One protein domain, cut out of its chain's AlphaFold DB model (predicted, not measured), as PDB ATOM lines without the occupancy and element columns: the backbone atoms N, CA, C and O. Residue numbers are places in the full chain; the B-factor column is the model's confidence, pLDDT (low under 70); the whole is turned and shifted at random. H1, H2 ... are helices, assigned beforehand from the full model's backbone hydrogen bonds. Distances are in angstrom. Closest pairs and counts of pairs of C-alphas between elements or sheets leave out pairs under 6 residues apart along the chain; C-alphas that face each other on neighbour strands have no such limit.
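AT A GLANCE: This is residues 6 to 88 of the 370 residues of the protein "Ubiquitin-binding protein CUE2" of Spathaspora sp. JA1 (UniProt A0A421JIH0). Two small lobes of three helices each, H1 to H3 and H4 to H6, lie at the two ends of a rod, joined by the thin link of residues 46 to 50; each helix of one lobe is apart from those of the other. In the first lobe H1 crosses H2, with H3 leading out toward the link; in the second, H5 crosses H4 and H6. The printed part has 83 residues with six named helices and no named strand, all helix in class. It is only just loose, close to extended, with a radius of gyration of the C-alphas of 17.4 A and spans of 49 by 19 by 18 A.

HOW THE PARTS SIT: H3, residues 34 to 45, only just touches H2, residues 21 to 30, and only at the corner: 3 pairs of C-alphas are within 8 A, with residues 34 to 37 alone of H3, the closest being Ile 28 and Ile 34 at 6.9 A. H1, residues 6 to 15, touches H2 at a steep tilt of 63 degrees, opposite ways, with the closest C-alphas, Val 9 and Lys 25, 5.9 A apart. H1 and H3 are near each other. H4, residues 51 to 59, touches H5, residues 65 to 74, at 68 degrees, steep and only just short of about perpendicular; the closest C-alphas, Val 53 and Ser 69, are 5.6 A apart. H6, residues 79 to 87, touches H4 at a shallow tilt of 30 degrees, the same way, closest at C-alphas Thr 52 and Leu 79, 6.7 A. H5 and H6 only just touch, with 3 pairs within 8 A, closest at C-alphas Leu 72 and Thr 82, 5.8 A. Every O i to N i+4 pair is within hydrogen-bond range in H1 to H6.

IN THESE COORDINATES: H3 measures 16.1 A, from C-alpha 34 at (-51.215, -10.325, -14.467) to C-alpha 45. H1 and H2 each measure 14.4 A, H5 14.2 A, H4 13.0 A and H6 12.2 A. H1 begins at C-alpha 6, (-43.460, -11.955, -3.949), and H6 ends at C-alpha 87, (-24.858, 23.661, -27.160).

THE WHOLE: The C-alphas of Asn 32 and Gln 88, the two farthest apart, are 52.3 A apart. The printed part has no cut, and its five links between helices are tight. Mean pLDDT of the printed part is 79.2; residues 43 to 48, of which 43 to 45 belong to H3, and residue 88 are under 70.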
ATOM      1  N   ASP A   6     -44.650 -12.738  -4.299       77.31
ATOM      2  CA  ASP A   6     -43.460 -11.955  -3.949       77.31
ATOM      3  C   ASP A   6     -42.375 -12.010  -5.045       77.31
ATOM      4  O   ASP A   6     -41.660 -11.032  -5.248       77.31
ATOM      5  N   GLU A   7     -42.294 -13.100  -5.814       79.25
ATOM      6  CA  GLU A   7     -41.368 -13.226  -6.956       79.25
ATOM      7  C   GLU A   7     -41.843 -12.387  -8.157       79.25
ATOM      8  O   GLU A   7     -41.047 -11.766  -8.867       79.25
ATOM      9  N   LEU A   8     -43.165 -12.285  -8.335       78.69
ATOM     10  CA  LEU A   8     -43.792 -11.414  -9.332       78.69
ATOM     11  C   LEU A   8     -43.605  -9.929  -9.007       78.69
ATOM     12  O   LEU A   8     -43.334  -9.148  -9.915       78.69
ATOM     13  N   VAL A   9     -43.707  -9.534  -7.733       84.19
ATOM     14  CA  VAL A   9     -43.419  -8.152  -7.306       84.19
ATOM     15  C   VAL A   9     -41.970  -7.785  -7.603       84.19
ATOM     16  O   VAL A   9     -41.721  -6.671  -8.056       84.19
ATOM     17  N   GLU A  10     -41.023  -8.697  -7.377       84.19
ATOM     18  CA  GLU A  10     -39.609  -8.441  -7.668       84.19
ATOM     19  C   GLU A  10     -39.385  -8.263  -9.176       84.19
ATOM     20  O   GLU A  10     -38.820  -7.261  -9.603       84.19
ATOM     21  N   THR A  11     -39.964  -9.154  -9.988       81.88
ATOM     22  CA  THR A  11     -39.888  -9.079 -11.457       81.88
ATOM     23  C   THR A  11     -40.521  -7.790 -12.002       81.88
ATOM     24  O   THR A  11     -39.961  -7.133 -12.876       81.88
ATOM     25  N   LEU A  12     -41.685  -7.389 -11.479       79.56
ATOM     26  CA  LEU A  12     -42.367  -6.155 -11.885       79.56
ATOM     27  C   LEU A  12     -41.660  -4.898 -11.367       79.56
ATOM     28  O   LEU A  12     -41.705  -3.866 -12.028       79.56
ATOM     29  N   SER A  13     -40.988  -4.974 -10.218       83.88
ATOM     30  CA  SER A  13     -40.164  -3.881  -9.696       83.88
ATOM     31  C   SER A  13     -38.925  -3.643 -10.554       83.88
ATOM     32  O   SER A  13     -38.498  -2.495 -10.674       83.88
ATOM     33  N   ASP A  14     -38.363  -4.703 -11.138       79.94
ATOM     34  CA  ASP A  14     -37.238  -4.607 -12.070       79.94
ATOM     35  C   ASP A  14     -37.683  -4.061 -13.437       79.94
ATOM     36  O   ASP A  14     -36.971  -3.263 -14.046       79.94
ATOM     37  N   LEU A  15     -38.877  -4.444 -13.908       75.69
ATOM     38  CA  LEU A  15     -39.440  -3.973 -15.179       75.69
ATOM     39  C   LEU A  15     -39.988  -2.539 -15.108       75.69
ATOM     40  O   LEU A  15     -39.878  -1.795 -16.082       75.69
ATOM     41  N   PHE A  16     -40.547  -2.129 -13.968       81.88
ATOM     42  CA  PHE A  16     -41.171  -0.819 -13.790       81.88
ATOM     43  C   PHE A  16     -40.640  -0.086 -12.542       81.88
ATOM     44  O   PHE A  16     -41.382   0.124 -11.575       81.88
ATOM     45  N   PRO A  17     -39.382   0.399 -12.557       77.75
ATOM     46  CA  PRO A  17     -38.731   1.022 -11.394       77.75
ATOM     47  C   PRO A  17     -39.392   2.330 -10.922       77.75
ATOM     48  O   PRO A  17     -39.077   2.842  -9.847       77.75
ATOM     49  N   LYS A  18     -40.310   2.886 -11.720       77.12
ATOM     50  CA  LYS A  18     -41.102   4.079 -11.398       77.12
ATOM     51  C   LYS A  18     -42.160   3.817 -10.316       77.12
ATOM     52  O   LYS A  18     -42.532   4.752  -9.608       77.12
ATOM     53  N   PHE A  19     -42.641   2.580 -10.177       80.62
ATOM     54  CA  PHE A  19     -43.653   2.216  -9.183       80.62
ATOM     55  C   PHE A  19     -42.996   1.596  -7.951       80.62
ATOM     56  O   PHE A  19     -42.053   0.813  -8.046       80.62
ATOM     57  N   SER A  20     -43.490   1.936  -6.758       84.81
ATOM     58  CA  SER A  20     -42.968   1.338  -5.531       84.81
ATOM     59  C   SER A  20     -43.408  -0.122  -5.415       84.81
ATOM     60  O   SER A  20     -44.530  -0.478  -5.775       84.81
ATOM     61  N   LYS A  21     -42.571  -0.970  -4.804       83.06
ATOM     62  CA  LYS A  21     -42.909  -2.381  -4.529       83.06
ATOM     63  C   LYS A  21     -44.241  -2.544  -3.784       83.06
ATOM     64  O   LYS A  21     -44.965  -3.508  -4.007       83.06
ATOM     65  N   SER A  22     -44.580  -1.592  -2.913       83.00
ATOM     66  CA  SER A  22     -45.866  -1.541  -2.211       83.00
ATOM     67  C   SER A  22     -47.061  -1.291  -3.139       83.00
ATOM     68  O   SER A  22     -48.104  -1.905  -2.928       83.00
ATOM     69  N   ASP A  23     -46.912  -0.439  -4.156       80.06
ATOM     70  CA  ASP A  23     -47.957  -0.154  -5.149       80.06
ATOM     71  C   ASP A  23     -48.144  -1.355  -6.089       80.06
ATOM     72  O   ASP A  23     -49.256  -1.844  -6.270       80.06
ATOM     73  N   LEU A  24     -47.042  -1.939  -6.575       84.88
ATOM     74  CA  LEU A  24     -47.074  -3.156  -7.396       84.88
ATOM     75  C   LEU A  24     -47.733  -4.328  -6.656       84.88
ATOM     76  O   LEU A  24     -48.614  -4.990  -7.201       84.88
ATOM     77  N   LYS A  25     -47.385  -4.544  -5.381       85.00
ATOM     78  CA  LYS A  25     -47.995  -5.590  -4.546       85.00
ATOM     79  C   LYS A  25     -49.496  -5.372  -4.338       85.00
ATOM     80  O   LYS A  25     -50.258  -6.337  -4.324       85.00
ATOM     81  N   PHE A  26     -49.924  -4.119  -4.200       82.56
ATOM     82  CA  PHE A  26     -51.336  -3.769  -4.080       82.56
ATOM     83  C   PHE A  26     -52.106  -4.050  -5.377       82.56
ATOM     84  O   PHE A  26     -53.166  -4.673  -5.338       82.56
ATOM     85  N   ARG A  27     -51.551  -3.667  -6.531       81.19
ATOM     86  CA  ARG A  27     -52.184  -3.877  -7.843       81.19
ATOM     87  C   ARG A  27     -52.255  -5.351  -8.245       81.19
ATOM     88  O   ARG A  27     -53.280  -5.783  -8.766       81.19
ATOM     89  N   ILE A  28     -51.235  -6.148  -7.915       84.31
ATOM     90  CA  ILE A  28     -51.272  -7.613  -8.086       84.31
ATOM     91  C   ILE A  28     -52.402  -8.229  -7.249       84.31
ATOM     92  O   ILE A  28     -53.088  -9.127  -7.718       84.31
ATOM     93  N   GLY A  29     -52.643  -7.724  -6.032       80.06
ATOM     94  CA  GLY A  29     -53.727  -8.205  -5.166       80.06
ATOM     95  C   GLY A  29     -55.141  -7.837  -5.634       80.06
ATOM     96  O   GLY A  29     -56.105  -8.433  -5.160       80.06
ATOM     97  N   LEU A  30     -55.273  -6.865  -6.542       78.38
ATOM     98  CA  LEU A  30     -56.554  -6.393  -7.078       78.38
ATOM     99  C   LEU A  30     -56.876  -6.934  -8.475       78.38
ATOM    100  O   LEU A  30     -58.025  -6.831  -8.908       78.38
ATOM    101  N   THR A  31     -55.887  -7.484  -9.179       76.62
ATOM    102  CA  THR A  31     -56.032  -7.856 -10.588       76.62
ATOM    103  C   THR A  31     -56.155  -9.367 -10.742       76.62
ATOM    104  O   THR A  31     -55.389 -10.130 -10.163       76.62
ATOM    105  N   ASN A  32     -57.118  -9.805 -11.554       75.06
ATOM    106  CA  ASN A  32     -57.345 -11.227 -11.836       75.06
ATOM    107  C   ASN A  32     -56.474 -11.757 -12.993       75.06
ATOM    108  O   ASN A  32     -56.401 -12.967 -13.191       75.06
ATOM    109  N   ASP A  33     -55.828 -10.863 -13.747       81.19
ATOM    110  CA  ASP A  33     -54.937 -11.176 -14.863       81.19
ATOM    111  C   ASP A  33     -53.662 -10.317 -14.801       81.19
ATOM    112  O   ASP A  33     -53.687  -9.096 -14.958       81.19
ATOM    113  N   ILE A  34     -52.526 -10.976 -14.570       79.00
ATOM    114  CA  ILE A  34     -51.215 -10.325 -14.467       79.00
ATOM    115  C   ILE A  34     -50.787  -9.728 -15.813       79.00
ATOM    116  O   ILE A  34     -50.131  -8.691 -15.827       79.00
ATOM    117  N   ASN A  35     -51.161 -10.337 -16.943       77.94
ATOM    118  CA  ASN A  35     -50.766  -9.822 -18.257       77.94
ATOM    119  C   ASN A  35     -51.472  -8.497 -18.558       77.94
ATOM    120  O   ASN A  35     -50.848  -7.580 -19.082       77.94
ATOM    121  N   GLN A  36     -52.737  -8.376 -18.148       78.75
ATOM    122  CA  GLN A  36     -53.492  -7.131 -18.256       78.75
ATOM    123  C   GLN A  36     -52.886  -6.028 -17.376       78.75
ATOM    124  O   GLN A  36     -52.761  -4.894 -17.825       78.75
ATOM    125  N   LEU A  37     -52.450  -6.367 -16.155       81.88
ATOM    126  CA  LEU A  37     -51.740  -5.425 -15.283       81.88
ATOM    127  C   LEU A  37     -50.411  -4.970 -15.900       81.88
ATOM    128  O   LEU A  37     -50.064  -3.801 -15.809       81.88
ATOM    129  N   ILE A  38     -49.659  -5.880 -16.521       79.00
ATOM    130  CA  ILE A  38     -48.408  -5.541 -17.209       79.00
ATOM    131  C   ILE A  38     -48.679  -4.567 -18.361       79.00
ATOM    132  O   ILE A  38     -47.967  -3.576 -18.484       79.00
ATOM    133  N   GLU A  39     -49.709  -4.814 -19.171       77.00
ATOM    134  CA  GLU A  39     -50.102  -3.930 -20.276       77.00
ATOM    135  C   GLU A  39     -50.555  -2.546 -19.776       77.00
ATOM    136  O   GLU A  39     -50.143  -1.523 -20.321       77.00
ATOM    137  N   GLU A  40     -51.319  -2.497 -18.681       77.88
ATOM    138  CA  GLU A  40     -51.728  -1.254 -18.016       77.88
ATOM    139  C   GLU A  40     -50.525  -0.484 -17.448       77.88
ATOM    140  O   GLU A  40     -50.408   0.723 -17.653       77.88
ATOM    141  N   LEU A  41     -49.580  -1.173 -16.801       81.62
ATOM    142  CA  LEU A  41     -48.346  -0.566 -16.292       81.62
ATOM    143  C   LEU A  41     -47.443  -0.064 -17.424       81.62
ATOM    144  O   LEU A  41     -46.819   0.988 -17.268       81.62
ATOM    145  N   PHE A  42     -47.398  -0.759 -18.565       75.94
ATOM    146  CA  PHE A  42     -46.707  -0.271 -19.758       75.94
ATOM    147  C   PHE A  42     -47.351   1.012 -20.283       75.94
ATOM    148  O   PHE A  42     -46.639   2.003 -20.440       75.94
ATOM    149  N   ALA A  43     -48.675   1.043 -20.436       67.69
ATOM    150  CA  ALA A  43     -49.405   2.236 -20.863       67.69
ATOM    151  C   ALA A  43     -49.267   3.418 -19.878       67.69
ATOM    152  O   ALA A  43     -49.202   4.568 -20.297       67.69
ATOM    153  N   GLU A  44     -49.173   3.165 -18.568       67.50
ATOM    154  CA  GLU A  44     -48.896   4.207 -17.563       67.50
ATOM    155  C   GLU A  44     -47.424   4.671 -17.552       67.50
ATOM    156  O   GLU A  44     -47.100   5.770 -17.074       67.50
ATOM    157  N   SER A  45     -46.512   3.819 -18.025       62.91
ATOM    158  CA  SER A  45     -45.081   4.112 -18.122       62.91
ATOM    159  C   SER A  45     -44.694   4.820 -19.419       62.91
ATOM    160  O   SER A  45     -43.694   5.539 -19.416       62.91
ATOM    161  N   GLU A  46     -45.493   4.675 -20.482       58.31
ATOM    162  CA  GLU A  46     -45.368   5.436 -21.723       58.31
ATOM    163  C   GLU A  46     -45.729   6.901 -21.457       58.31
ATOM    164  O   GLU A  46     -46.858   7.364 -21.612       58.31
ATOM    165  N   THR A  47     -44.733   7.665 -21.014       58.06
ATOM    166  CA  THR A  47     -44.779   9.115 -21.113       58.06
ATOM    167  C   THR A  47     -44.711   9.473 -22.591       58.06
ATOM    168  O   THR A  47     -43.654   9.439 -23.214       58.06
ATOM    169  N   GLU A  48     -45.867   9.779 -23.172       64.75
ATOM    170  CA  GLU A  48     -45.949  10.336 -24.517       64.75
ATOM    171  C   GLU A  48     -45.301  11.729 -24.486       64.75
ATOM    172  O   GLU A  48     -45.847  12.685 -23.928       64.75
ATOM    173  N   TYR A  49     -44.070  11.827 -24.994       71.75
ATOM    174  CA  TYR A  49     -43.379  13.105 -25.111       71.75
ATOM    175  C   TYR A  49     -43.837  13.826 -26.375       71.75
ATOM    176  O   TYR A  49     -44.129  13.209 -27.399       71.75
ATOM    177  N   ASP A  50     -43.861  15.155 -26.316       74.19
ATOM    178  CA  ASP A  50     -44.137  15.967 -27.495       74.19
ATOM    179  C   ASP A  50     -43.086  15.702 -28.593       74.19
ATOM    180  O   ASP A  50     -41.915  15.432 -28.310       74.19
ATOM    181  N   ALA A  51     -43.487  15.807 -29.863       77.94
ATOM    182  CA  ALA A  51     -42.632  15.527 -31.022       77.94
ATOM    183  C   ALA A  51     -41.331  16.355 -31.013       77.94
ATOM    184  O   ALA A  51     -40.286  15.917 -31.493       77.94
ATOM    185  N   THR A  52     -41.387  17.540 -30.413       81.00
ATOM    186  CA  THR A  52     -40.267  18.465 -30.197       81.00
ATOM    187  C   THR A  52     -39.190  17.911 -29.254       81.00
ATOM    188  O   THR A  52     -38.005  18.186 -29.439       81.00
ATOM    189  N   VAL A  53     -39.561  17.073 -28.282       83.31
ATOM    190  CA  VAL A  53     -38.622  16.403 -27.366       83.31
ATOM    191  C   VAL A  53     -37.827  15.332 -28.109       83.31
ATOM    192  O   VAL A  53     -36.617  15.216 -27.916       83.31
ATOM    193  N   TYR A  54     -38.474  14.596 -29.016       82.50
ATOM    194  CA  TYR A  54     -37.788  13.636 -29.881       82.50
ATOM    195  C   TYR A  54     -36.845  14.330 -30.871       82.50
ATOM    196  O   TYR A  54     -35.736  13.852 -31.086       82.50
ATOM    197  N   GLN A  55     -37.216  15.504 -31.392       84.44
ATOM    198  CA  GLN A  55     -36.320  16.320 -32.224       84.44
ATOM    199  C   GLN A  55     -35.088  16.811 -31.447       84.44
ATOM    200  O   GLN A  55     -33.973  16.782 -31.965       84.44
ATOM    201  N   LEU A  56     -35.252  17.217 -30.182       82.75
ATOM    202  CA  LEU A  56     -34.111  17.516 -29.309       82.75
ATOM    203  C   LEU A  56     -33.240  16.281 -29.070       82.75
ATOM    204  O   LEU A  56     -32.018  16.394 -29.038       82.75
ATOM    205  N   TYR A  57     -33.844  15.105 -28.921       83.50
ATOM    206  CA  TYR A  57     -33.108  13.862 -28.711       83.50
ATOM    207  C   TYR A  57     -32.281  13.460 -29.936       83.50
ATOM    208  O   TYR A  57     -31.146  13.018 -29.782       83.50
ATOM    209  N   GLU A  58     -32.786  13.697 -31.148       83.62
ATOM    210  CA  GLU A  58     -32.010  13.511 -32.382       83.62
ATOM    211  C   GLU A  58     -30.771  14.421 -32.435       83.62
ATOM    212  O   GLU A  58     -29.715  14.002 -32.910       83.62
ATOM    213  N   MET A  59     -30.868  15.648 -31.908       82.19
ATOM    214  CA  MET A  59     -29.740  16.587 -31.832       82.19
ATOM    215  C   MET A  59     -28.789  16.296 -30.658       82.19
ATOM    216  O   MET A  59     -27.589  16.563 -30.757       82.19
ATOM    217  N   PHE A  60     -29.297  15.732 -29.558       84.44
ATOM    218  CA  PHE A  60     -28.549  15.442 -28.331       84.44
ATOM    219  C   PHE A  60     -28.813  14.012 -27.821       84.44
ATOM    220  O   PHE A  60     -29.355  13.835 -26.726       84.44
ATOM    221  N   PRO A  61     -28.366  12.969 -28.544       80.25
ATOM    222  CA  PRO A  61     -28.696  11.571 -28.230       80.25
ATOM    223  C   PRO A  61     -28.116  11.075 -26.894       80.25
ATOM    224  O   PRO A  61     -28.539  10.052 -26.361       80.25
ATOM    225  N   ASN A  62     -27.149  11.808 -26.336       75.06
ATOM    226  CA  ASN A  62     -26.516  11.498 -25.054       75.06
ATOM    227  C   ASN A  62     -27.289  12.050 -23.841       75.06
ATOM    228  O   ASN A  62     -26.864  11.829 -22.708       75.06
ATOM    229  N   LEU A  63     -28.378  12.798 -24.056       77.94
ATOM    230  CA  LEU A  63     -29.188  13.392 -22.992       77.94
ATOM    231  C   LEU A  63     -30.516  12.632 -22.821       77.94
ATOM    232  O   LEU A  63     -31.132  12.249 -23.814       77.94
ATOM    233  N   PRO A  64     -30.988  12.413 -21.579       80.06
ATOM    234  CA  PRO A  64     -32.239  11.696 -21.340       80.06
ATOM    235  C   PRO A  64     -33.469  12.524 -21.758       80.06
ATOM    236  O   PRO A  64     -33.505  13.737 -21.544       80.06
ATOM    237  N   LEU A  65     -34.501  11.863 -22.303       75.69
ATOM    238  CA  LEU A  65     -35.740  12.493 -22.801       75.69
ATOM    239  C   LEU A  65     -36.465  13.329 -21.734       75.69
ATOM    240  O   LEU A  65     -36.940  14.420 -22.037       75.69
ATOM    241  N   ASP A  66     -36.473  12.877 -20.477       77.75
ATOM    242  CA  ASP A  66     -37.026  13.631 -19.344       77.75
ATOM    243  C   ASP A  66     -36.340  14.991 -19.159       77.75
ATOM    244  O   ASP A  66     -36.991  16.017 -18.961       77.75
ATOM    245  N   PHE A  67     -35.008  15.013 -19.263       79.38
ATOM    246  CA  PHE A  67     -34.220  16.236 -19.133       79.38
ATOM    247  C   PHE A  67     -34.466  17.184 -20.307       79.38
ATOM    248  O   PHE A  67     -34.572  18.394 -20.111       79.38
ATOM    249  N   LEU A  68     -34.593  16.639 -21.520       81.12
ATOM    250  CA  LEU A  68     -34.921  17.415 -22.715       81.12
ATOM    251  C   LEU A  68     -36.327  18.014 -22.620       81.12
ATOM    252  O   LEU A  68     -36.495  19.197 -22.897       81.12
ATOM    253  N   SER A  69     -37.312  17.240 -22.155       80.38
ATOM    254  CA  SER A  69     -38.678  17.712 -21.913       80.38
ATOM    255  C   SER A  69     -38.716  18.824 -20.863       80.38
ATOM    256  O   SER A  69     -39.341  19.861 -21.080       80.38
ATOM    257  N   GLN A  70     -37.980  18.665 -19.760       80.31
ATOM    258  CA  GLN A  70     -37.872  19.690 -18.726       80.31
ATOM    259  C   GLN A  70     -37.229  20.975 -19.262       80.31
ATOM    260  O   GLN A  70     -37.757  22.066 -19.051       80.31
ATOM    261  N   LYS A  71     -36.101  20.867 -19.973       80.88
ATOM    262  CA  LYS A  71     -35.417  22.033 -20.546       80.88
ATOM    263  C   LYS A  71     -36.274  22.741 -21.585       80.88
ATOM    264  O   LYS A  71     -36.303  23.965 -21.611       80.88
ATOM    265  N   LEU A  72     -37.016  21.981 -22.381       83.50
ATOM    266  CA  LEU A  72     -37.950  22.524 -23.351       83.50
ATOM    267  C   LEU A  72     -39.075  23.323 -22.664       83.50
ATOM    268  O   LEU A  72     -39.383  24.433 -23.092       83.50
ATOM    269  N   GLN A  73     -39.622  22.825 -21.550       80.25
ATOM    270  CA  GLN A  73     -40.609  23.564 -20.749       80.25
ATOM    271  C   GLN A  73     -40.033  24.847 -20.131       80.25
ATOM    272  O   GLN A  73     -40.718  25.869 -20.097       80.25
ATOM    273  N   GLU A  74     -38.778  24.821 -19.671       81.62
ATOM    274  CA  GLU A  74     -38.096  25.999 -19.108       81.62
ATOM    275  C   GLU A  74     -37.970  27.149 -20.120       81.62
ATOM    276  O   GLU A  74     -38.040  28.317 -19.733       81.62
ATOM    277  N   TYR A  75     -37.850  26.835 -21.413       83.69
ATOM    278  CA  TYR A  75     -37.755  27.816 -22.498       83.69
ATOM    279  C   TYR A  75     -39.061  27.965 -23.294       83.69
ATOM    280  O   TYR A  75     -39.035  28.279 -24.480       83.69
ATOM    281  N   ASN A  76     -40.219  27.787 -22.646       81.38
ATOM    282  CA  ASN A  76     -41.550  27.986 -23.244       81.38
ATOM    283  C   ASN A  76     -41.827  27.126 -24.493       81.38
ATOM    284  O   ASN A  76     -42.521  27.564 -25.409       81.38
ATOM    285  N   ASN A  77     -41.309  25.899 -24.524       80.56
ATOM    286  CA  ASN A  77     -41.397  24.971 -25.652       80.56
ATOM    287  C   ASN A  77     -40.726  25.456 -26.949       80.56
ATOM    288  O   ASN A  77     -41.079  25.006 -28.039       80.56
ATOM    289  N   ASP A  78     -39.745  26.351 -26.844       83.44
ATOM    290  CA  ASP A  78     -38.954  26.806 -27.984       83.44
ATOM    291  C   ASP A  78     -37.764  25.867 -28.242       83.44
ATOM    292  O   ASP A  78     -36.802  25.814 -27.467       83.44
ATOM    293  N   LEU A  79     -37.829  25.130 -29.356       84.56
ATOM    294  CA  LEU A  79     -36.805  24.183 -29.797       84.56
ATOM    295  C   LEU A  79     -35.442  24.853 -30.025       84.56
ATOM    296  O   LEU A  79     -34.416  24.320 -29.600       84.56
ATOM    297  N   GLU A  80     -35.425  26.005 -30.697       81.88
ATOM    298  CA  GLU A  80     -34.198  26.668 -31.147       81.88
ATOM    299  C   GLU A  80     -33.457  27.277 -29.956       81.88
ATOM    300  O   GLU A  80     -32.257  27.051 -29.770       81.88
ATOM    301  N   THR A  81     -34.200  27.952 -29.077       80.75
ATOM    302  CA  THR A  81     -33.664  28.496 -27.825       80.75
ATOM    303  C   THR A  81     -33.151  27.378 -26.913       80.75
ATOM    304  O   THR A  81     -32.047  27.477 -26.367       80.75
ATOM    305  N   THR A  82     -33.891  26.269 -26.801       85.19
ATOM    306  CA  THR A  82     -33.472  25.109 -25.997       85.19
ATOM    307  C   THR A  82     -32.196  24.472 -26.550       85.19
ATOM    308  O   THR A  82     -31.250  24.244 -25.794       85.19
ATOM    309  N   ALA A  83     -32.113  24.240 -27.863       83.19
ATOM    310  CA  ALA A  83     -30.933  23.663 -28.503       83.19
ATOM    311  C   ALA A  83     -29.699  24.570 -28.377       83.19
ATOM    312  O   ALA A  83     -28.605  24.091 -28.073       83.19
ATOM    313  N   MET A  84     -29.868  25.888 -28.529       82.19
ATOM    314  CA  MET A  84     -28.788  26.859 -28.348       82.19
ATOM    315  C   MET A  84     -28.235  26.836 -26.916       82.19
ATOM    316  O   MET A  84     -27.020  26.890 -26.729       82.19
ATOM    317  N   HIS A  85     -29.101  26.702 -25.908       77.44
ATOM    318  CA  HIS A  85     -28.677  26.575 -24.513       77.44
ATOM    319  C   HIS A  85     -28.024  25.224 -24.191       77.44
ATOM    320  O   HIS A  85     -27.133  25.177 -23.346       77.44
ATOM    321  N   LEU A  86     -28.410  24.144 -24.876       81.12
ATOM    322  CA  LEU A  86     -27.777  22.824 -24.744       81.12
ATOM    323  C   LEU A  86     -26.395  22.746 -25.423       81.12
ATOM    324  O   LEU A  86     -25.556  21.952 -25.003       81.12
ATOM    325  N   LEU A  87     -26.140  23.577 -26.442       79.31
ATOM    326  CA  LEU A  87     -24.858  23.661 -27.160       79.31
ATOM    327  C   LEU A  87     -23.803  24.529 -26.465       79.31
ATOM    328  O   LEU A  87     -22.627  24.471 -26.836       79.31
ATOM    329  N   GLN A  88     -24.187  25.354 -25.487       69.19
ATOM    330  CA  GLN A  88     -23.217  26.181 -24.775       69.19
ATOM    331  C   GLN A  88     -22.282  25.284 -23.946       69.19
ATOM    332  O   GLN A  88     -22.761  24.468 -23.155       69.19
TER     333      GLN A  88